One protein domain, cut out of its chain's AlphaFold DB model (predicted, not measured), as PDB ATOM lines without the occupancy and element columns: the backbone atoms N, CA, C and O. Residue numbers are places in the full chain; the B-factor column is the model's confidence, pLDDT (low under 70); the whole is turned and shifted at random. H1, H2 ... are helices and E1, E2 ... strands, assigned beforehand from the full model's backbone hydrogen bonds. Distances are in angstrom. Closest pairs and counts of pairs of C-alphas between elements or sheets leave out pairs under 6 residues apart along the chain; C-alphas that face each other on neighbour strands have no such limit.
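AT A GLANCE: This is residues 35 to 177 of the 194 residues of an uncharacterized protein of Zymoseptoria tritici ST99CH_3D7 (UniProt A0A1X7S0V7). Picture a twisted sheet of five strands with one long helix, H4, running slantwise over E3, E4 and E5 on one face, in two layers. H1 and H2 form a small helical head beyond one end of the sheet, where residues 60 to 65 stick out, and short H3 touches H4. The printed part has 143 residues, with E1 H1 H2 E2 H3 E3 E4 E5 H4 along the chain; the sheet's order is E1 E2 E3 E4 E5, mixed, and the class is mixed, helices and strands. It is compact, with a radius of gyration of the C-alphas of 16.9 A, yet elongated in outline, 57 by 35 by 23 A.

IN THESE COORDINATES: Find C-alpha 37 at (32.579, -53.565, -39.793), where E1, residues 37 to 41, begins. E2 is residues 78 to 83, 16.8 A long; E3, residues 109 to 116, covers 22.6 A; E4, residues 127 to 134, 23.2 A; E5, residues 138 to 145, 23.5 A. H4, residues 151 to 176, runs 36.7 A from C-alpha 151 at (60.497, -24.592, -39.499) to C-alpha 176 at (47.566, -58.866, -36.850). Look for H1 at residues 58 to 61, H2 at 63 to 73, 15.1 A long, and H3 at 95 to 99.

HOW THE PARTS SIT: Start at the edge strand E1, parallel to E2, with N 39 and O 80 2.8 A apart. E2 is parallel to E3, with N 81 and O 111 at 2.8 A. E1, H1 H2, E2 and E2, H3, E3 are strand-helix-strand units, parallel neighbour strands with helices between, both with right-handed crossovers. E3 E4 E5 form a meander, each strand the antiparallel neighbour of the one before, in two hairpins; look at N 112 and O 131, 2.9 A, then N 130 and O 142, 2.8 A. H4 is on the sheet at a height over the sheet of 8.3 A, at 34 degrees to E4 on the local plane; its closest C-alphas to E5 are Cys 165 and Ile 141, 7.0 A. H3 only grazes the sheet with residues 96 to 99; H4 touches it with residues 171 to 175 alone, the closest C-alphas being Ala 97 and Ala 175, 5.3 A. H1 and H2 touch, the closest C-alphas being Thr 59 and Arg 66, 4.1 A, and neither is on the sheet. Every O i to N i+4 pair is within hydrogen-bond range in H3 and H4, 6 of 7 in H2; H1 is too short for one.

THE WHOLE: The C-alphas farthest apart are Val 61 and Ile 150, 58.1 A. The printed part has no cut; the links E1 to H1 and E2 to H3 are long. Mean pLDDT of the printed part is 83.2; look for values under 70 at residues 35 to 36, 45 to 56 and 120 to 122.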
ATOM      1  N   PHE A  35      28.159 -55.330 -43.820       54.66
ATOM      2  CA  PHE A  35      29.584 -55.567 -43.514       54.66
ATOM      3  C   PHE A  35      30.527 -54.727 -44.391       54.66
ATOM      4  O   PHE A  35      31.102 -55.206 -45.366       54.66
ATOM      5  N   PRO A  36      30.700 -53.449 -44.028       57.59
ATOM      6  CA  PRO A  36      31.988 -52.977 -43.515       57.59
ATOM      7  C   PRO A  36      31.903 -52.787 -41.998       57.59
ATOM      8  O   PRO A  36      31.123 -51.974 -41.497       57.59
ATOM      9  N   TYR A  37      32.691 -53.555 -41.246       74.62
ATOM     10  CA  TYR A  37      32.579 -53.565 -39.793       74.62
ATOM     11  C   TYR A  37      33.379 -52.422 -39.185       74.62
ATOM     12  O   TYR A  37      34.606 -52.474 -39.171       74.62
ATOM     13  N   THR A  38      32.682 -51.396 -38.700       84.88
ATOM     14  CA  THR A  38      33.296 -50.280 -37.973       84.88
ATOM     15  C   THR A  38      33.093 -50.480 -36.478       84.88
ATOM     16  O   THR A  38      31.963 -50.429 -35.993       84.88
ATOM     17  N   LEU A  39      34.182 -50.698 -35.745       85.50
ATOM     18  CA  LEU A  39      34.203 -50.678 -34.285       85.50
ATOM     19  C   LEU A  39      34.666 -49.325 -33.767       85.50
ATOM     20  O   LEU A  39      35.425 -48.626 -34.433       85.50
ATOM     21  N   TYR A  40      34.240 -48.988 -32.549       87.69
ATOM     22  CA  TYR A  40      34.625 -47.741 -31.899       87.69
ATOM     23  C   TYR A  40      35.347 -47.970 -30.577       87.69
ATOM     24  O   TYR A  40      34.773 -48.576 -29.663       87.69
ATOM     25  N   TYR A  41      36.545 -47.398 -30.448       88.31
ATOM     26  CA  TYR A  41      37.372 -47.505 -29.246       88.31
ATOM     27  C   TYR A  41      37.444 -46.183 -28.441       88.31
ATOM     28  O   TYR A  41      37.282 -45.096 -29.008       88.31
ATOM     29  N   PRO A  42      37.667 -46.241 -27.113       87.69
ATOM     30  CA  PRO A  42      37.723 -47.457 -26.300       87.69
ATOM     31  C   PRO A  42      36.362 -48.159 -26.252       87.69
ATOM     32  O   PRO A  42      35.304 -47.516 -26.352       87.69
ATOM     33  N   SER A  43      36.381 -49.484 -26.122       78.88
ATOM     34  CA  SER A  43      35.156 -50.254 -25.944       78.88
ATOM     35  C   SER A  43      34.467 -49.835 -24.641       78.88
ATOM     36  O   SER A  43      35.064 -49.754 -23.568       78.88
ATOM     37  N   VAL A  44      33.174 -49.519 -24.723       72.19
ATOM     38  CA  VAL A  44      32.355 -49.299 -23.526       72.19
ATOM     39  C   VAL A  44      31.788 -50.663 -23.154       72.19
ATOM     40  O   VAL A  44      31.241 -51.337 -24.025       72.19
ATOM     41  N   ALA A  45      31.923 -51.060 -21.884       56.25
ATOM     42  CA  ALA A  45      31.724 -52.415 -21.339       56.25
ATOM     43  C   ALA A  45      30.397 -53.144 -21.682       56.25
ATOM     44  O   ALA A  45      30.237 -54.304 -21.323       56.25
ATOM     45  N   ASN A  46      29.472 -52.509 -22.406       46.47
ATOM     46  CA  ASN A  46      28.187 -53.063 -22.831       46.47
ATOM     47  C   ASN A  46      28.062 -53.334 -24.348       46.47
ATOM     48  O   ASN A  46      27.009 -53.801 -24.767       46.47
ATOM     49  N   HIS A  47      29.084 -53.058 -25.171       44.56
ATOM     50  CA  HIS A  47      28.993 -53.182 -26.643       44.56
ATOM     51  C   HIS A  47      29.708 -54.400 -27.246       44.56
ATOM     52  O   HIS A  47      29.491 -54.730 -28.408       44.56
ATOM     53  N   LEU A  48      30.528 -55.111 -26.466       45.16
ATOM     54  CA  LEU A  48      31.340 -56.228 -26.970       45.16
ATOM     55  C   LEU A  48      30.522 -57.464 -27.393       45.16
ATOM     56  O   LEU A  48      31.101 -58.403 -27.923       45.16
ATOM     57  N   SER A  49      29.205 -57.505 -27.166       45.53
ATOM     58  CA  SER A  49      28.369 -58.668 -27.504       45.53
ATOM     59  C   SER A  49      27.385 -58.452 -28.657       45.53
ATOM     60  O   SER A  49      27.037 -59.432 -29.309       45.53
ATOM     61  N   SER A  50      26.938 -57.219 -28.930       41.06
ATOM     62  CA  SER A  50      26.044 -56.927 -30.069       41.06
ATOM     63  C   SER A  50      26.805 -56.553 -31.330       41.06
ATOM     64  O   SER A  50      26.340 -56.833 -32.435       41.06
ATOM     65  N   ASP A  51      27.978 -55.947 -31.140       43.56
ATOM     66  CA  ASP A  51      28.770 -55.352 -32.199       43.56
ATOM     67  C   ASP A  51      30.008 -56.215 -32.493       43.56
ATOM     68  O   ASP A  51      31.077 -55.699 -32.774       43.56
ATOM     69  N   LEU A  52      29.915 -57.540 -32.453       53.69
ATOM     70  CA  LEU A  52      30.934 -58.395 -33.067       53.69
ATOM     71  C   LEU A  52      30.249 -59.281 -34.103       53.69
ATOM     72  O   LEU A  52      29.117 -59.709 -33.858       53.69
ATOM     73  N   PRO A  53      30.899 -59.595 -35.244       54.66
ATOM     74  CA  PRO A  53      30.399 -60.668 -36.085       54.66
ATOM     75  C   PRO A  53      30.170 -61.898 -35.200       54.66
ATOM     76  O   PRO A  53      31.008 -62.177 -34.328       54.66
ATOM     77  N   PRO A  54      29.030 -62.595 -35.359       55.84
ATOM     78  CA  PRO A  54      28.692 -63.714 -34.502       55.84
ATOM     79  C   PRO A  54      29.866 -64.687 -34.505       55.84
ATOM     80  O   PRO A  54      30.282 -65.172 -35.557       55.84
ATOM     81  N   ILE A  55      30.438 -64.935 -33.323       60.41
ATOM     82  CA  ILE A  55      31.523 -65.902 -33.175       60.41
ATOM     83  C   ILE A  55      30.925 -67.256 -33.538       60.41
ATOM     84  O   ILE A  55      30.232 -67.876 -32.730       60.41
ATOM     85  N   LEU A  56      31.154 -67.697 -34.776       67.31
ATOM     86  CA  LEU A  56      30.580 -68.944 -35.255       67.31
ATOM     87  C   LEU A  56      31.109 -70.088 -34.383       67.31
ATOM     88  O   LEU A  56      32.322 -70.132 -34.140       67.31
ATOM     89  N   PRO A  57      30.258 -71.031 -33.937       70.50
ATOM     90  CA  PRO A  57      30.677 -72.118 -33.052       70.50
ATOM     91  C   PRO A  57      31.909 -72.877 -33.562       70.50
ATOM     92  O   PRO A  57      32.759 -73.286 -32.776       70.50
ATOM     93  N   ILE A  58      32.072 -72.982 -34.888       72.12
ATOM     94  CA  ILE A  58      33.232 -73.630 -35.508       72.12
ATOM     95  C   ILE A  58      34.567 -72.950 -35.166       72.12
ATOM     96  O   ILE A  58      35.586 -73.618 -34.984       72.12
ATOM     97  N   THR A  59      34.559 -71.629 -34.978       70.56
ATOM     98  CA  THR A  59      35.743 -70.864 -34.563       70.56
ATOM     99  C   THR A  59      36.123 -71.125 -33.101       70.56
ATOM    100  O   THR A  59      37.230 -70.793 -32.678       70.56
ATOM    101  N   GLN A  60      35.260 -71.779 -32.318       73.88
ATOM    102  CA  GLN A  60      35.497 -72.077 -30.906       73.88
ATOM    103  C   GLN A  60      36.029 -73.498 -30.660       73.88
ATOM    104  O   GLN A  60      36.558 -73.752 -29.583       73.88
ATOM    105  N   VAL A  61      35.970 -74.401 -31.649       76.94
ATOM    106  CA  VAL A  61      36.254 -75.838 -31.461       76.94
ATOM    107  C   VAL A  61      37.726 -76.123 -31.144       76.94
ATOM    108  O   VAL A  61      38.042 -76.709 -30.114       76.94
ATOM    109  N   ASN A  62      38.650 -75.744 -32.030       83.44
ATOM    110  CA  ASN A  62      40.089 -75.887 -31.797       83.44
ATOM    111  C   ASN A  62      40.891 -74.887 -32.643       83.44
ATOM    112  O   ASN A  62      40.358 -74.263 -33.561       83.44
ATOM    113  N   ARG A  63      42.188 -74.737 -32.343       81.75
ATOM    114  CA  ARG A  63      43.060 -73.741 -32.989       81.75
ATOM    115  C   ARG A  63      43.195 -73.942 -34.503       81.75
ATOM    116  O   ARG A  63      43.254 -72.949 -35.223       81.75
ATOM    117  N   GLN A  64      43.260 -75.187 -34.970       84.75
ATOM    118  CA  GLN A  64      43.419 -75.498 -36.391       84.75
ATOM    119  C   GLN A  64      42.157 -75.125 -37.173       84.75
ATOM    120  O   GLN A  64      42.229 -74.317 -38.093       84.75
ATOM    121  N   LEU A  65      41.002 -75.638 -36.749       82.94
ATOM    122  CA  LEU A  65      39.712 -75.367 -37.385       82.94
ATOM    123  C   LEU A  65      39.342 -73.890 -37.311       82.94
ATOM    124  O   LEU A  65      38.844 -73.336 -38.282       82.94
ATOM    125  N   ARG A  66      39.657 -73.225 -36.192       83.38
ATOM    126  CA  ARG A  66      39.497 -71.775 -36.065       83.38
ATOM    127  C   ARG A  66      40.264 -71.043 -37.155       83.38
ATOM    128  O   ARG A  66      39.692 -70.148 -37.763       83.38
ATOM    129  N   LYS A  67      41.532 -71.396 -37.385       84.12
ATOM    130  CA  LYS A  67      42.360 -70.750 -38.407       84.12
ATOM    131  C   LYS A  67      41.790 -70.996 -39.805       84.12
ATOM    132  O   LYS A  67      41.597 -70.030 -40.531       84.12
ATOM    133  N   GLU A  68      41.503 -72.254 -40.141       86.00
ATOM    134  CA  GLU A  68      40.967 -72.650 -41.452       86.00
ATOM    135  C   GLU A  68      39.631 -71.948 -41.736       86.00
ATOM    136  O   GLU A  68      39.509 -71.219 -42.718       86.00
ATOM    137  N   ALA A  69      38.663 -72.071 -40.825       83.12
ATOM    138  CA  ALA A  69      37.350 -71.463 -40.989       83.12
ATOM    139  C   ALA A  69      37.430 -69.927 -41.018       83.12
ATOM    140  O   ALA A  69      36.829 -69.308 -41.885       83.12
ATOM    141  N   SER A  70      38.202 -69.296 -40.121       83.75
ATOM    142  CA  SER A  70      38.309 -67.826 -40.085       83.75
ATOM    143  C   SER A  70      38.944 -67.261 -41.357       83.75
ATOM    144  O   SER A  70      38.518 -66.211 -41.823       83.75
ATOM    145  N   SER A  71      39.921 -67.959 -41.948       85.81
ATOM    146  CA  SER A  71      40.542 -67.530 -43.210       85.81
ATOM    147  C   SER A  71      39.609 -67.569 -44.420       85.81
ATOM    148  O   SER A  71      39.937 -66.969 -45.432       85.81
ATOM    149  N   ILE A  72      38.474 -68.265 -44.313       83.25
ATOM    150  CA  ILE A  72      37.439 -68.325 -45.350       83.25
ATOM    151  C   ILE A  72      36.329 -67.333 -44.995       83.25
ATOM    152  O   ILE A  72      36.062 -66.409 -45.748       83.25
ATOM    153  N   LEU A  73      35.777 -67.443 -43.785       79.62
ATOM    154  CA  LEU A  73      34.624 -66.664 -43.323       79.62
ATOM    155  C   LEU A  73      34.852 -65.148 -43.277       79.62
ATOM    156  O   LEU A  73      33.898 -64.388 -43.399       79.62
ATOM    157  N   TYR A  74      36.087 -64.702 -43.037       80.88
ATOM    158  CA  TYR A  74      36.410 -63.276 -42.953       80.88
ATOM    159  C   TYR A  74      37.173 -62.765 -44.180       80.88
ATOM    160  O   TYR A  74      37.534 -61.590 -44.206       80.88
ATOM    161  N   ALA A  75      37.388 -63.605 -45.200       84.12
ATOM    162  CA  ALA A  75      38.253 -63.297 -46.341       84.12
ATOM    163  C   ALA A  75      37.831 -62.040 -47.114       84.12
ATOM    164  O   ALA A  75      38.690 -61.347 -47.653       84.12
ATOM    165  N   ASP A  76      36.530 -61.733 -47.138       83.06
ATOM    166  CA  ASP A  76      35.963 -60.562 -47.815       83.06
ATOM    167  C   ASP A  76      35.541 -59.429 -46.865       83.06
ATOM    168  O   ASP A  76      34.961 -58.429 -47.290       83.06
ATOM    169  N   VAL A  77      35.858 -59.535 -45.571       82.31
ATOM    170  CA  VAL A  77      35.470 -58.520 -44.586       82.31
ATOM    171  C   VAL A  77      36.399 -57.312 -44.649       82.31
ATOM    172  O   VAL A  77      37.619 -57.436 -44.562       82.31
ATOM    173  N   HIS A  78      35.805 -56.123 -44.716       87.31
ATOM    174  CA  HIS A  78      36.492 -54.851 -44.515       87.31
ATOM    175  C   HIS A  78      36.286 -54.389 -43.067       87.31
ATOM    176  O   HIS A  78      35.169 -54.042 -42.676       87.31
ATOM    177  N   PHE A  79      37.348 -54.413 -42.261       89.44
ATOM    178  CA  PHE A  79      37.327 -54.005 -40.856       89.44
ATOM    179  C   PHE A  79      37.909 -52.598 -40.675       89.44
ATOM    180  O   PHE A  79      38.970 -52.279 -41.212       89.44
ATOM    181  N   SER A  80      37.230 -51.775 -39.882       91.50
ATOM    182  CA  SER A  80      37.655 -50.439 -39.479       91.50
ATOM    183  C   SER A  80      37.514 -50.289 -37.960       91.50
ATOM    184  O   SER A  80      36.504 -50.675 -37.372       91.50
ATOM    185  N   LEU A  81      38.543 -49.746 -37.318       92.62
ATOM    186  CA  LEU A  81      38.547 -49.372 -35.911       92.62
ATOM    187  C   LEU A  81      38.722 -47.855 -35.818       92.62
ATOM    188  O   LEU A  81      39.784 -47.320 -36.137       92.62
ATOM    189  N   GLU A  82      37.668 -47.176 -35.383       93.06
ATOM    190  CA  GLU A  82      37.580 -45.719 -35.344       93.06
ATOM    191  C   GLU A  82      37.531 -45.207 -33.898       93.06
ATOM    192  O   GLU A  82      36.996 -45.869 -33.002       93.06
ATOM    193  N   PRO A  83      38.057 -44.008 -33.620       92.00
ATOM    194  CA  PRO A  83      37.955 -43.420 -32.295       92.00
ATOM    195  C   PRO A  83      36.499 -43.043 -32.001       92.00
ATOM    196  O   PRO A  83      35.764 -42.545 -32.860       92.00
ATOM    197  N   ARG A  84      36.063 -43.198 -30.749       89.19
ATOM    198  CA  ARG A  84      34.802 -42.585 -30.308       89.19
ATOM    199  C   ARG A  84      34.872 -41.058 -30.427       89.19
ATOM    200  O   ARG A  84      35.949 -40.472 -30.292       89.19
ATOM    201  N   PRO A  85      33.729 -40.370 -30.594       86.75
ATOM    202  CA  PRO A  85      33.706 -38.913 -30.619       86.75
ATOM    203  C   PRO A  85      34.411 -38.314 -29.398       86.75
ATOM    204  O   PRO A  85      34.096 -38.672 -28.262       86.75
ATOM    205  N   LYS A  86      35.321 -37.362 -29.640       84.38
ATOM    206  CA  LYS A  86      36.154 -36.685 -28.623       84.38
ATOM    207  C   LYS A  86      37.206 -37.573 -27.945       84.38
ATOM    208  O   LYS A  86      37.874 -37.092 -27.034       84.38
ATOM    209  N   HIS A  87      37.369 -38.827 -28.364       88.69
ATOM    210  CA  HIS A  87      38.514 -39.621 -27.951       88.69
ATOM    211  C   HIS A  87      39.744 -39.135 -28.719       88.69
ATOM    212  O   HIS A  87      39.756 -39.156 -29.944       88.69
ATOM    213  N   ILE A  88      40.736 -38.637 -27.987       88.88
ATOM    214  CA  ILE A  88      42.017 -38.153 -28.500       88.88
ATOM    215  C   ILE A  88      43.079 -38.704 -27.555       88.88
ATOM    216  O   ILE A  88      42.870 -38.707 -26.337       88.88
ATOM    217  N   VAL A  89      44.184 -39.200 -28.103       90.19
ATOM    218  CA  VAL A  89      45.275 -39.780 -27.315       90.19
ATOM    219  C   VAL A  89      46.529 -38.921 -27.409       90.19
ATOM    220  O   VAL A  89      46.749 -38.251 -28.410       90.19
ATOM    221  N   SER A  90      47.362 -38.954 -26.373       88.00
ATOM    222  CA  SER A  90      48.695 -38.332 -26.380       88.00
ATOM    223  C   SER A  90      49.827 -39.352 -26.501       88.00
ATOM    224  O   SER A  90      50.996 -38.985 -26.542       88.00
ATOM    225  N   THR A  91      49.492 -40.642 -26.500       87.88
ATOM    226  CA  THR A  91      50.395 -41.774 -26.720       87.88
ATOM    227  C   THR A  91      49.606 -42.932 -27.317       87.88
ATOM    228  O   THR A  91      48.415 -43.095 -27.035       87.88
ATOM    229  N   ILE A  92      50.260 -43.764 -28.128       88.75
ATOM    230  CA  ILE A  92      49.626 -44.980 -28.637       88.75
ATOM    231  C   ILE A  92      49.844 -46.089 -27.617       88.75
ATOM    232  O   ILE A  92      50.955 -46.562 -27.390       88.75
ATOM    233  N   SER A  93      48.760 -46.470 -26.949       85.19
ATOM    234  CA  SER A  93      48.797 -47.494 -25.912       85.19
ATOM    235  C   SER A  93      48.740 -48.899 -26.505       85.19
ATOM    236  O   SER A  93      47.977 -49.153 -27.436       85.19
ATOM    237  N   HIS A  94      49.436 -49.847 -25.877       83.75
ATOM    238  CA  HIS A  94      49.309 -51.274 -26.188       83.75
ATOM    239  C   HIS A  94      47.868 -51.795 -26.040       83.75
ATOM    240  O   HIS A  94      47.509 -52.784 -26.673       83.75
ATOM    241  N   TRP A  95      47.017 -51.121 -25.252       83.50
ATOM    242  CA  TRP A  95      45.597 -51.462 -25.130       83.50
ATOM    243  C   TRP A  95      44.824 -51.321 -26.443       83.50
ATOM    244  O   TRP A  95      43.826 -52.012 -26.617       83.50
ATOM    245  N   LEU A  96      45.304 -50.513 -27.396       89.06
ATOM    246  CA  LEU A  96      44.702 -50.425 -28.727       89.06
ATOM    247  C   LEU A  96      44.702 -51.790 -29.439       89.06
ATOM    248  O   LEU A  96      43.730 -52.120 -30.111       89.06
ATOM    249  N   ALA A  97      45.722 -52.633 -29.227       87.50
ATOM    250  CA  ALA A  97      45.735 -53.993 -29.775       87.50
ATOM    251  C   ALA A  97      44.609 -54.872 -29.207       87.50
ATOM    252  O   ALA A  97      44.128 -55.763 -29.899       87.50
ATOM    253  N   ALA A  98      44.174 -54.632 -27.966       85.94
ATOM    254  CA  ALA A  98      43.076 -55.378 -27.352       85.94
ATOM    255  C   ALA A  98      41.702 -54.993 -27.931       85.94
ATOM    256  O   ALA A  98      40.765 -55.784 -27.856       85.94
ATOM    257  N   GLU A  99      41.596 -53.803 -28.529       87.94
ATOM    258  CA  GLU A  99      40.394 -53.323 -29.222       87.94
ATOM    259  C   GLU A  99      40.269 -53.917 -30.637       87.94
ATOM    260  O   GLU A  99      39.189 -53.896 -31.227       87.94
ATOM    261  N   VAL A 100      41.353 -54.482 -31.185       88.38
ATOM    262  CA  VAL A 100      41.349 -55.174 -32.479       88.38
ATOM    263  C   VAL A 100      40.859 -56.614 -32.282       88.38
ATOM    264  O   VAL A 100      41.516 -57.409 -31.603       88.38
ATOM    265  N   PRO A 101      39.732 -57.018 -32.896       85.44
ATOM    266  CA  PRO A 101      39.232 -58.376 -32.760       85.44
ATOM    267  C   PRO A 101      40.210 -59.408 -33.321       85.44
ATOM    268  O   PRO A 101      40.795 -59.222 -34.386       85.44
ATOM    269  N   HIS A 102      40.310 -60.570 -32.671       83.69
ATOM    270  CA  HIS A 102      41.246 -61.622 -33.089       83.69
ATOM    271  C   HIS A 102      41.035 -62.119 -34.529       83.69
ATOM    272  O   HIS A 102      41.959 -62.659 -35.135       83.69
ATOM    273  N   TRP A 103      39.820 -61.990 -35.066       84.94
ATOM    274  CA  TRP A 103      39.499 -62.390 -36.432       84.94
ATOM    275  C   TRP A 103      39.955 -61.369 -37.485       84.94
ATOM    276  O   TRP A 103      40.093 -61.748 -38.643       84.94
ATOM    277  N   ALA A 104      40.247 -60.115 -37.108       88.19
ATOM    278  CA  ALA A 104      40.595 -59.038 -38.044       88.19
ATOM    279  C   ALA A 104      41.844 -59.353 -38.882       88.19
ATOM    280  O   ALA A 104      41.952 -58.943 -40.029       88.19
ATOM    281  N   LYS A 105      42.760 -60.170 -38.360       90.00
ATOM    282  CA  LYS A 105      43.932 -60.656 -39.105       90.00
ATOM    283  C   LYS A 105      43.614 -61.587 -40.283       90.00
ATOM    284  O   LYS A 105      44.525 -61.957 -41.016       90.00
ATOM    285  N   TYR A 106      42.361 -62.022 -40.412       88.31
ATOM    286  CA  TYR A 106      41.853 -62.800 -41.542       88.31
ATOM    287  C   TYR A 106      41.012 -61.955 -42.511       88.31
ATOM    288  O   TYR A 106      40.516 -62.492 -43.496       88.31
ATOM    289  N   ALA A 107      40.838 -60.662 -42.217       88.00
ATOM    290  CA  ALA A 107      40.039 -59.734 -43.004       88.00
ATOM    291  C   ALA A 107      40.720 -59.367 -44.334       88.00
ATOM    292  O   ALA A 107      41.947 -59.411 -44.454       88.00
ATOM    293  N   LYS A 108      39.915 -58.928 -45.306       89.50
ATOM    294  CA  LYS A 108      40.387 -58.385 -46.587       89.50
ATOM    295  C   LYS A 108      41.142 -57.080 -46.423       89.50
ATOM    296  O   LYS A 108      42.121 -56.835 -47.112       89.50
ATOM    297  N   THR A 109      40.654 -56.215 -45.542       91.19
ATOM    298  CA  THR A 109      41.319 -54.955 -45.218       91.19
ATOM    299  C   THR A 109      41.119 -54.649 -43.746       91.19
ATOM    300  O   THR A 109      40.003 -54.782 -43.238       91.19
ATOM    301  N   VAL A 110      42.163 -54.165 -43.086       93.50
ATOM    302  CA  VAL A 110      42.100 -53.634 -41.723       93.50
ATOM    303  C   VAL A 110      42.483 -52.168 -41.759       93.50
ATOM    304  O   VAL A 110      43.557 -51.826 -42.237       93.50
ATOM    305  N   THR A 111      41.615 -51.307 -41.242       94.75
ATOM    306  CA  THR A 111      41.875 -49.877 -41.063       94.75
ATOM    307  C   THR A 111      41.808 -49.524 -39.583       94.75
ATOM    308  O   THR A 111      40.852 -49.905 -38.915       94.75
ATOM    309  N   VAL A 112      42.784 -48.778 -39.070       95.56
ATOM    310  CA  VAL A 112      42.753 -48.232 -37.705       95.56
ATOM    311  C   VAL A 112      43.093 -46.753 -37.744       95.56
ATOM    312  O   VAL A 112      44.166 -46.376 -38.215       95.56
ATOM    313  N   THR A 113      42.186 -45.925 -37.239       96.06
ATOM    314  CA  THR A 113      42.331 -44.467 -37.207       96.06
ATOM    315  C   THR A 113      42.633 -44.020 -35.784       96.06
ATOM    316  O   THR A 113      41.895 -44.370 -34.871       96.06
ATOM    317  N   VAL A 114      43.692 -43.230 -35.589       94.88
ATOM    318  CA  VAL A 114      44.148 -42.755 -34.278       94.88
ATOM    319  C   VAL A 114      44.333 -41.236 -34.274       94.88
ATOM    320  O   VAL A 114      45.289 -40.738 -34.869       94.88
ATOM    321  N   PRO A 115      43.455 -40.478 -33.594       93.94
ATOM    322  CA  PRO A 115      43.608 -39.040 -33.418       93.94
ATOM    323  C   PRO A 115      44.582 -38.751 -32.272       93.94
ATOM    324  O   PRO A 115      44.383 -39.210 -31.143       93.94
ATOM    325  N   PHE A 116      45.609 -37.958 -32.552       90.75
ATOM    326  CA  PHE A 116      46.699 -37.672 -31.629       90.75
ATOM    327  C   PHE A 116      46.741 -36.187 -31.259       90.75
ATOM    328  O   PHE A 116      46.590 -35.326 -32.126       90.75
ATOM    329  N   ALA A 117      46.962 -35.882 -29.983       88.62
ATOM    330  CA  ALA A 117      47.271 -34.537 -29.512       88.62
ATOM    331  C   ALA A 117      48.552 -34.547 -28.677       88.62
ATOM    332  O   ALA A 117      48.697 -35.348 -27.753       88.62
ATOM    333  N   LEU A 118      49.459 -33.626 -28.990       85.00
ATOM    334  CA  LEU A 118      50.704 -33.410 -28.258       85.00
ATOM    335  C   LEU A 118      50.421 -32.884 -26.845       85.00
ATOM    336  O   LEU A 118      51.110 -33.247 -25.893       85.00
ATOM    337  N   ASP A 119      49.359 -32.083 -26.697       73.88
ATOM    338  CA  ASP A 119      48.838 -31.650 -25.403       73.88
ATOM    339  C   ASP A 119      47.575 -32.439 -25.024       73.88
ATOM    340  O   ASP A 119      46.530 -32.351 -25.673       73.88
ATOM    341  N   SER A 120      47.656 -33.167 -23.907       61.88
ATOM    342  CA  SER A 120      46.557 -33.942 -23.314       61.88
ATOM    343  C   SER A 120      45.280 -33.135 -23.015       61.88
ATOM    344  O   SER A 120      44.216 -33.728 -22.836       61.88
ATOM    345  N   TYR A 121      45.355 -31.797 -22.979       64.25
ATOM    346  CA  TYR A 121      44.204 -30.906 -22.780       64.25
ATOM    347  C   TYR A 121      43.598 -30.362 -24.080       64.25
ATOM    348  O   TYR A 121      42.626 -29.592 -24.035       64.25
ATOM    349  N   SER A 122      44.140 -30.738 -25.239       67.25
ATOM    350  CA  SER A 122      43.641 -30.242 -26.514       67.25
ATOM    351  C   SER A 122      42.205 -30.696 -26.777       67.25
ATOM    352  O   SER A 122      41.812 -31.842 -26.565       67.25
ATOM    353  N   ARG A 123      41.392 -29.774 -27.304       73.88
ATOM    354  CA  ARG A 123      40.026 -30.076 -27.765       73.88
ATOM    355  C   ARG A 123      39.997 -30.643 -29.189       73.88
ATOM    356  O   ARG A 123      38.905 -30.916 -29.692       73.88
ATOM    357  N   ARG A 124      41.150 -30.746 -29.862       79.25
ATOM    358  CA  ARG A 124      41.297 -31.210 -31.252       79.25
ATOM    359  C   ARG A 124      42.606 -31.989 -31.431       79.25
ATOM    360  O   ARG A 124      43.581 -31.639 -30.776       79.25
ATOM    361  N   PRO A 125      42.646 -33.002 -32.308       80.69
ATOM    362  CA  PRO A 125      43.907 -33.644 -32.645       80.69
ATOM    363  C   PRO A 125      44.818 -32.664 -33.394       80.69
ATOM    364  O   PRO A 125      44.339 -31.867 -34.205       80.69
ATOM    365  N   ASP A 126      46.115 -32.750 -33.122       86.88
ATOM    366  CA  ASP A 126      47.159 -32.087 -33.906       86.88
ATOM    367  C   ASP A 126      47.374 -32.825 -35.232       86.88
ATOM    368  O   ASP A 126      47.573 -32.205 -36.280       86.88
ATOM    369  N   PHE A 127      47.253 -34.154 -35.193       90.56
ATOM    370  CA  PHE A 127      47.280 -35.018 -36.364       90.56
ATOM    371  C   PHE A 127      46.460 -36.292 -36.144       90.56
ATOM    372  O   PHE A 127      46.168 -36.693 -35.018       90.56
ATOM    373  N   THR A 128      46.077 -36.940 -37.237       93.00
ATOM    374  CA  THR A 128      45.388 -38.231 -37.235       93.00
ATOM    375  C   THR A 128      46.209 -39.231 -38.025       93.00
ATOM    376  O   THR A 128      46.520 -38.992 -39.187       93.00
ATOM    377  N   LEU A 129      46.543 -40.360 -37.407       94.38
ATOM    378  CA  LEU A 129      47.187 -41.477 -38.084       94.38
ATOM    379  C   LEU A 129      46.139 -42.472 -38.569       94.38
ATOM    380  O   LEU A 129      45.168 -42.749 -37.869       94.38
ATOM    381  N   LYS A 130      46.348 -43.043 -39.750       95.19
ATOM    382  CA  LYS A 130      45.509 -44.091 -40.323       95.19
ATOM    383  C   LYS A 130      46.388 -45.245 -40.778       95.19
ATOM    384  O   LYS A 130      47.066 -45.137 -41.796       95.19
ATOM    385  N   PHE A 131      46.358 -46.338 -40.027       95.06
ATOM    386  CA  PHE A 131      46.969 -47.608 -40.406       95.06
ATOM    387  C   PHE A 131      46.026 -48.361 -41.343       95.06
ATOM    388  O   PHE A 131      44.836 -48.483 -41.044       95.06
ATOM    389  N   VAL A 132      46.548 -48.878 -42.451       94.06
ATOM    390  CA  VAL A 132      45.803 -49.713 -43.398       94.06
ATOM    391  C   VAL A 132      46.634 -50.944 -43.724       94.06
ATOM    392  O   VAL A 132      47.812 -50.814 -44.042       94.06
ATOM    393  N   ALA A 133      46.028 -52.128 -43.659       93.50
ATOM    394  CA  ALA A 133      46.672 -53.381 -44.033       93.50
ATOM    395  C   ALA A 133      45.771 -54.250 -44.910       93.50
ATOM    396  O   ALA A 133      44.570 -54.371 -44.650       93.50
ATOM    397  N   GLU A 134      46.369 -54.868 -45.930       90.56
ATOM    398  CA  GLU A 134      45.680 -55.646 -46.963       90.56
ATOM    399  C   GLU A 134      46.519 -56.889 -47.338       90.56
ATOM    400  O   GLU A 134      47.744 -56.790 -47.489       90.56
ATOM    401  N   PRO A 135      45.910 -58.079 -47.513       85.56
ATOM    402  CA  PRO A 135      46.610 -59.263 -48.000       85.56
ATOM    403  C   PRO A 135      47.290 -59.014 -49.353       85.56
ATOM    404  O   PRO A 135      46.694 -58.447 -50.265       85.56
ATOM    405  N   GLY A 136      48.541 -59.458 -49.488       84.75
ATOM    406  CA  GLY A 136      49.338 -59.335 -50.715       84.75
ATOM    407  C   GLY A 136      49.946 -57.952 -50.980       84.75
ATOM    408  O   GLY A 136      50.808 -57.851 -51.848       84.75
ATOM    409  N   ARG A 137      49.534 -56.911 -50.245       85.50
ATOM    410  CA  ARG A 137      50.081 -55.547 -50.363       85.50
ATOM    411  C   ARG A 137      50.927 -55.125 -49.161       85.50
ATOM    412  O   ARG A 137      51.797 -54.276 -49.307       85.50
ATOM    413  N   GLY A 138      50.656 -55.694 -47.986       88.56
ATOM    414  CA  GLY A 138      51.330 -55.309 -46.753       88.56
ATOM    415  C   GLY A 138      50.512 -54.317 -45.932       88.56
ATOM    416  O   GLY A 138      49.280 -54.399 -45.878       88.56
ATOM    417  N   PHE A 139      51.196 -53.377 -45.283       91.94
ATOM    418  CA  PHE A 139      50.570 -52.267 -44.567       91.94
ATOM    419  C   PHE A 139      51.233 -50.920 -44.874       91.94
ATOM    420  O   PHE A 139      52.415 -50.852 -45.207       91.94
ATOM    421  N   PHE A 140      50.478 -49.842 -44.677       91.31
ATOM    422  CA  PHE A 140      50.965 -48.465 -44.714       91.31
ATOM    423  C   PHE A 140      50.297 -47.620 -43.622       91.31
ATOM    424  O   PHE A 140      49.243 -47.978 -43.086       91.31
ATOM    425  N   ILE A 141      50.919 -46.489 -43.280       92.19
ATOM    426  CA  ILE A 141      50.391 -45.527 -42.308       92.19
ATOM    427  C   ILE A 141      50.348 -44.152 -42.962       92.19
ATOM    428  O   ILE A 141      51.371 -43.635 -43.398       92.19
ATOM    429  N   ASN A 142      49.162 -43.549 -42.996       90.94
ATOM    430  CA  ASN A 142      48.969 -42.178 -43.460       90.94
ATOM    431  C   ASN A 142      48.788 -41.240 -42.270       90.94
ATOM    432  O   ASN A 142      48.105 -41.597 -41.311       90.94
ATOM    433  N   ALA A 143      49.320 -40.026 -42.366       90.31
ATOM    434  CA  ALA A 143      49.073 -38.963 -41.401       90.31
ATOM    435  C   ALA A 143      48.286 -37.818 -42.054       90.31
ATOM    436  O   ALA A 143      48.684 -37.305 -43.098       90.31
ATOM    437  N   ASP A 144      47.192 -37.404 -41.423       89.88
ATOM    438  CA  ASP A 144      46.496 -36.151 -41.718       89.88
ATOM    439  C   ASP A 144      46.854 -35.125 -40.642       89.88
ATOM    440  O   ASP A 144      46.591 -35.341 -39.458       89.88
ATOM    441  N   TRP A 145      47.497 -34.030 -41.037       87.75
ATOM    442  CA  TRP A 145      47.988 -33.005 -40.124       87.75
ATOM    443  C   TRP A 145      48.046 -31.649 -40.815       87.75
ATOM    444  O   TRP A 145      48.109 -31.542 -42.043       87.75
ATOM    445  N   LYS A 146      48.041 -30.588 -40.012       84.69
ATOM    446  CA  LYS A 146      48.209 -29.231 -40.522       84.69
ATOM    447  C   LYS A 146      49.665 -28.810 -40.388       84.69
ATOM    448  O   LYS A 146      50.119 -28.554 -39.277       84.69
ATOM    449  N   GLU A 147      50.346 -28.671 -41.520       79.88
ATOM    450  CA  GLU A 147      51.747 -28.256 -41.557       79.88
ATOM    451  C   GLU A 147      51.952 -26.878 -40.876       79.88
ATOM    452  O   GLU A 147      51.292 -25.891 -41.247       79.88
ATOM    453  N   PRO A 148      52.832 -26.793 -39.857       83.62
ATOM    454  CA  PRO A 148      53.245 -25.546 -39.237       83.62
ATOM    455  C   PRO A 148      53.953 -24.631 -40.232       83.62
ATOM    456  O   PRO A 148      54.631 -25.072 -41.154       83.62
ATOM    457  N   LYS A 149      53.826 -23.317 -40.022       84.06
ATOM    458  CA  LYS A 149      54.529 -22.318 -40.847       84.06
ATOM    459  C   LYS A 149      55.972 -22.087 -40.402       84.06
ATOM    460  O   LYS A 149      56.737 -21.475 -41.142       84.06
ATOM    461  N   ILE A 150      56.297 -22.481 -39.175       90.19
ATOM    462  CA  ILE A 150      57.600 -22.275 -38.552       90.19
ATOM    463  C   ILE A 150      58.400 -23.566 -38.705       90.19
ATOM    464  O   ILE A 150      57.905 -24.643 -38.388       90.19
ATOM    465  N   GLU A 151      59.633 -23.447 -39.194       86.25
ATOM    466  CA  GLU A 151      60.497 -24.592 -39.499       86.25
ATOM    467  C   GLU A 151      60.809 -25.443 -38.261       86.25
ATOM    468  O   GLU A 151      60.736 -26.666 -38.324       86.25
ATOM    469  N   ASP A 152      61.076 -24.808 -37.118       85.62
ATOM    470  CA  ASP A 152      61.337 -25.519 -35.861       85.62
ATOM    471  C   ASP A 152      60.109 -26.328 -35.400       85.62
ATOM    472  O   ASP A 152      60.238 -27.495 -35.037       85.62
ATOM    473  N   GLU A 153      58.903 -25.751 -35.495       83.81
ATOM    474  CA  GLU A 153      57.642 -26.448 -35.188       83.81
ATOM    475  C   GLU A 153      57.379 -27.598 -36.171       83.81
ATOM    476  O   GLU A 153      56.839 -28.641 -35.799       83.81
ATOM    477  N   ARG A 154      57.770 -27.424 -37.441       84.75
ATOM    478  CA  ARG A 154      57.674 -28.455 -38.476       84.75
ATOM    479  C   ARG A 154      58.581 -29.639 -38.152       84.75
ATOM    480  O   ARG A 154      58.119 -30.776 -38.191       84.75
ATOM    481  N   LEU A 155      59.840 -29.379 -37.795       87.12
ATOM    482  CA  LEU A 155      60.798 -30.408 -37.383       87.12
ATOM    483  C   LEU A 155      60.328 -31.147 -36.127       87.12
ATOM    484  O   LEU A 155      60.390 -32.375 -36.077       87.12
ATOM    485  N   GLU A 156      59.815 -30.421 -35.134       87.25
ATOM    486  CA  GLU A 156      59.265 -31.025 -33.922       87.25
ATOM    487  C   GLU A 156      58.074 -31.940 -34.240       87.25
ATOM    488  O   GLU A 156      58.053 -33.099 -33.821       87.25
ATOM    489  N   MET A 157      57.114 -31.463 -35.037       85.88
ATOM    490  CA  MET A 157      55.947 -32.254 -35.427       85.88
ATOM    491  C   MET A 157      56.333 -33.513 -36.211       85.88
ATOM    492  O   MET A 157      55.760 -34.577 -35.996       85.88
ATOM    493  N   MET A 158      57.340 -33.421 -37.076       87.50
ATOM    494  CA  MET A 158      57.865 -34.563 -37.827       87.50
ATOM    495  C   MET A 158      58.461 -35.637 -36.908       87.50
ATOM    496  O   MET A 158      58.178 -36.821 -37.091       87.50
ATOM    497  N   CYS A 159      59.217 -35.241 -35.878       88.50
ATOM    498  CA  CYS A 159      59.727 -36.168 -34.863       88.50
ATOM    499  C   CYS A 159      58.587 -36.878 -34.115       88.50
ATOM    500  O   CYS A 159      58.641 -38.092 -33.897       88.50
ATOM    501  N   TRP A 160      57.538 -36.138 -33.747       89.31
ATOM    502  CA  TRP A 160      56.359 -36.706 -33.092       89.31
ATOM    503  C   TRP A 160      55.590 -37.670 -33.992       89.31
ATOM    504  O   TRP A 160      55.234 -38.760 -33.542       89.31
ATOM    505  N   LEU A 161      55.373 -37.303 -35.257       89.88
ATOM    506  CA  LEU A 161      54.741 -38.161 -36.258       89.88
ATOM    507  C   LEU A 161      55.509 -39.470 -36.416       89.88
ATOM    508  O   LEU A 161      54.907 -40.537 -36.343       89.88
ATOM    509  N   GLN A 162      56.834 -39.403 -36.561       89.62
ATOM    510  CA  GLN A 162      57.665 -40.595 -36.699       89.62
ATOM    511  C   GLN A 162      57.535 -41.517 -35.482       89.62
ATOM    512  O   GLN A 162      57.302 -42.716 -35.635       89.62
ATOM    513  N   MET A 163      57.627 -40.965 -34.271       90.56
ATOM    514  CA  MET A 163      57.494 -41.754 -33.048       90.56
ATOM    515  C   MET A 163      56.102 -42.385 -32.917       90.56
ATOM    516  O   MET A 163      55.991 -43.565 -32.584       90.56
ATOM    517  N   ALA A 164      55.040 -41.622 -33.176       91.44
ATOM    518  CA  ALA A 164      53.672 -42.125 -33.104       91.44
ATOM    519  C   ALA A 164      53.417 -43.205 -34.170       91.44
ATOM    520  O   ALA A 164      52.801 -44.226 -33.875       91.44
ATOM    521  N   CYS A 165      53.941 -43.041 -35.383       91.19
ATOM    522  CA  CYS A 165      53.846 -44.052 -36.429       91.19
ATOM    523  C   CYS A 165      54.546 -45.364 -36.048       91.19
ATOM    524  O   CYS A 165      53.958 -46.428 -36.234       91.19
ATOM    525  N   GLU A 166      55.757 -45.307 -35.483       91.06
ATOM    526  CA  GLU A 166      56.468 -46.510 -35.025       91.06
ATOM    527  C   GLU A 166      55.698 -47.240 -33.918       91.06
ATOM    528  O   GLU A 166      55.539 -48.461 -33.969       91.06
ATOM    529  N   GLN A 167      55.120 -46.500 -32.967       92.19
ATOM    530  CA  GLN A 167      54.263 -47.098 -31.938       92.19
ATOM    531  C   GLN A 167      53.019 -47.759 -32.546       92.19
ATOM    532  O   GLN A 167      52.654 -48.870 -32.157       92.19
ATOM    533  N   LEU A 168      52.362 -47.101 -33.509       93.81
ATOM    534  CA  LEU A 168      51.186 -47.658 -34.178       93.81
ATOM    535  C   LEU A 168      51.538 -48.934 -34.937       93.81
ATOM    536  O   LEU A 168      50.821 -49.928 -34.838       93.81
ATOM    537  N   LYS A 169      52.657 -48.913 -35.662       93.06
ATOM    538  CA  LYS A 169      53.194 -50.061 -36.390       93.06
ATOM    539  C   LYS A 169      53.433 -51.238 -35.453       93.06
ATOM    540  O   LYS A 169      52.907 -52.315 -35.715       93.06
ATOM    541  N   GLU A 170      54.161 -51.041 -34.356       91.75
ATOM    542  CA  GLU A 170      54.463 -52.109 -33.395       91.75
ATOM    543  C   GLU A 170      53.181 -52.755 -32.843       91.75
ATOM    544  O   GLU A 170      53.021 -53.980 -32.880       91.75
ATOM    545  N   VAL A 171      52.230 -51.926 -32.402       93.69
ATOM    546  CA  VAL A 171      50.947 -52.378 -31.844       93.69
ATOM    547  C   VAL A 171      50.133 -53.157 -32.882       93.69
ATOM    548  O   VAL A 171      49.627 -54.244 -32.585       93.69
ATOM    549  N   MET A 172      50.020 -52.638 -34.106       94.56
ATOM    550  CA  MET A 172      49.178 -53.234 -35.145       94.56
ATOM    551  C   MET A 172      49.787 -54.489 -35.767       94.56
ATOM    552  O   MET A 172      49.070 -55.466 -35.990       94.56
ATOM    553  N   VAL A 173      51.103 -54.516 -35.985       92.12
ATOM    554  CA  VAL A 173      51.815 -55.721 -36.435       92.12
ATOM    555  C   VAL A 173      51.656 -56.837 -35.400       92.12
ATOM    556  O   VAL A 173      51.358 -57.976 -35.762       92.12
ATOM    557  N   GLY A 174      51.760 -56.516 -34.107       90.56
ATOM    558  CA  GLY A 174      51.493 -57.470 -33.032       90.56
ATOM    559  C   GLY A 174      50.058 -58.011 -33.057       90.56
ATOM    560  O   GLY A 174      49.853 -59.224 -32.976       90.56
ATOM    561  N   ALA A 175      49.064 -57.131 -33.219       90.31
ATOM    562  CA  ALA A 175      47.649 -57.506 -33.241       90.31
ATOM    563  C   ALA A 175      47.275 -58.403 -34.438       90.31
ATOM    564  O   ALA A 175      46.455 -59.317 -34.304       90.31
ATOM    565  N   LEU A 176      47.891 -58.171 -35.601       92.56
ATOM    566  CA  LEU A 176      47.566 -58.866 -36.850       92.56
ATOM    567  C   LEU A 176      48.446 -60.099 -37.129       92.56
ATOM    568  O   LEU A 176      48.232 -60.812 -38.112       92.56
ATOM    569  N   ALA A 177      49.411 -60.403 -36.259       90.75
ATOM    570  CA  ALA A 177      50.360 -61.490 -36.465       90.75
ATOM    571  C   ALA A 177      49.700 -62.878 -36.629       90.75
ATOM    572  O   ALA A 177      48.773 -63.281 -35.910       90.75
TER     573      ALA A 177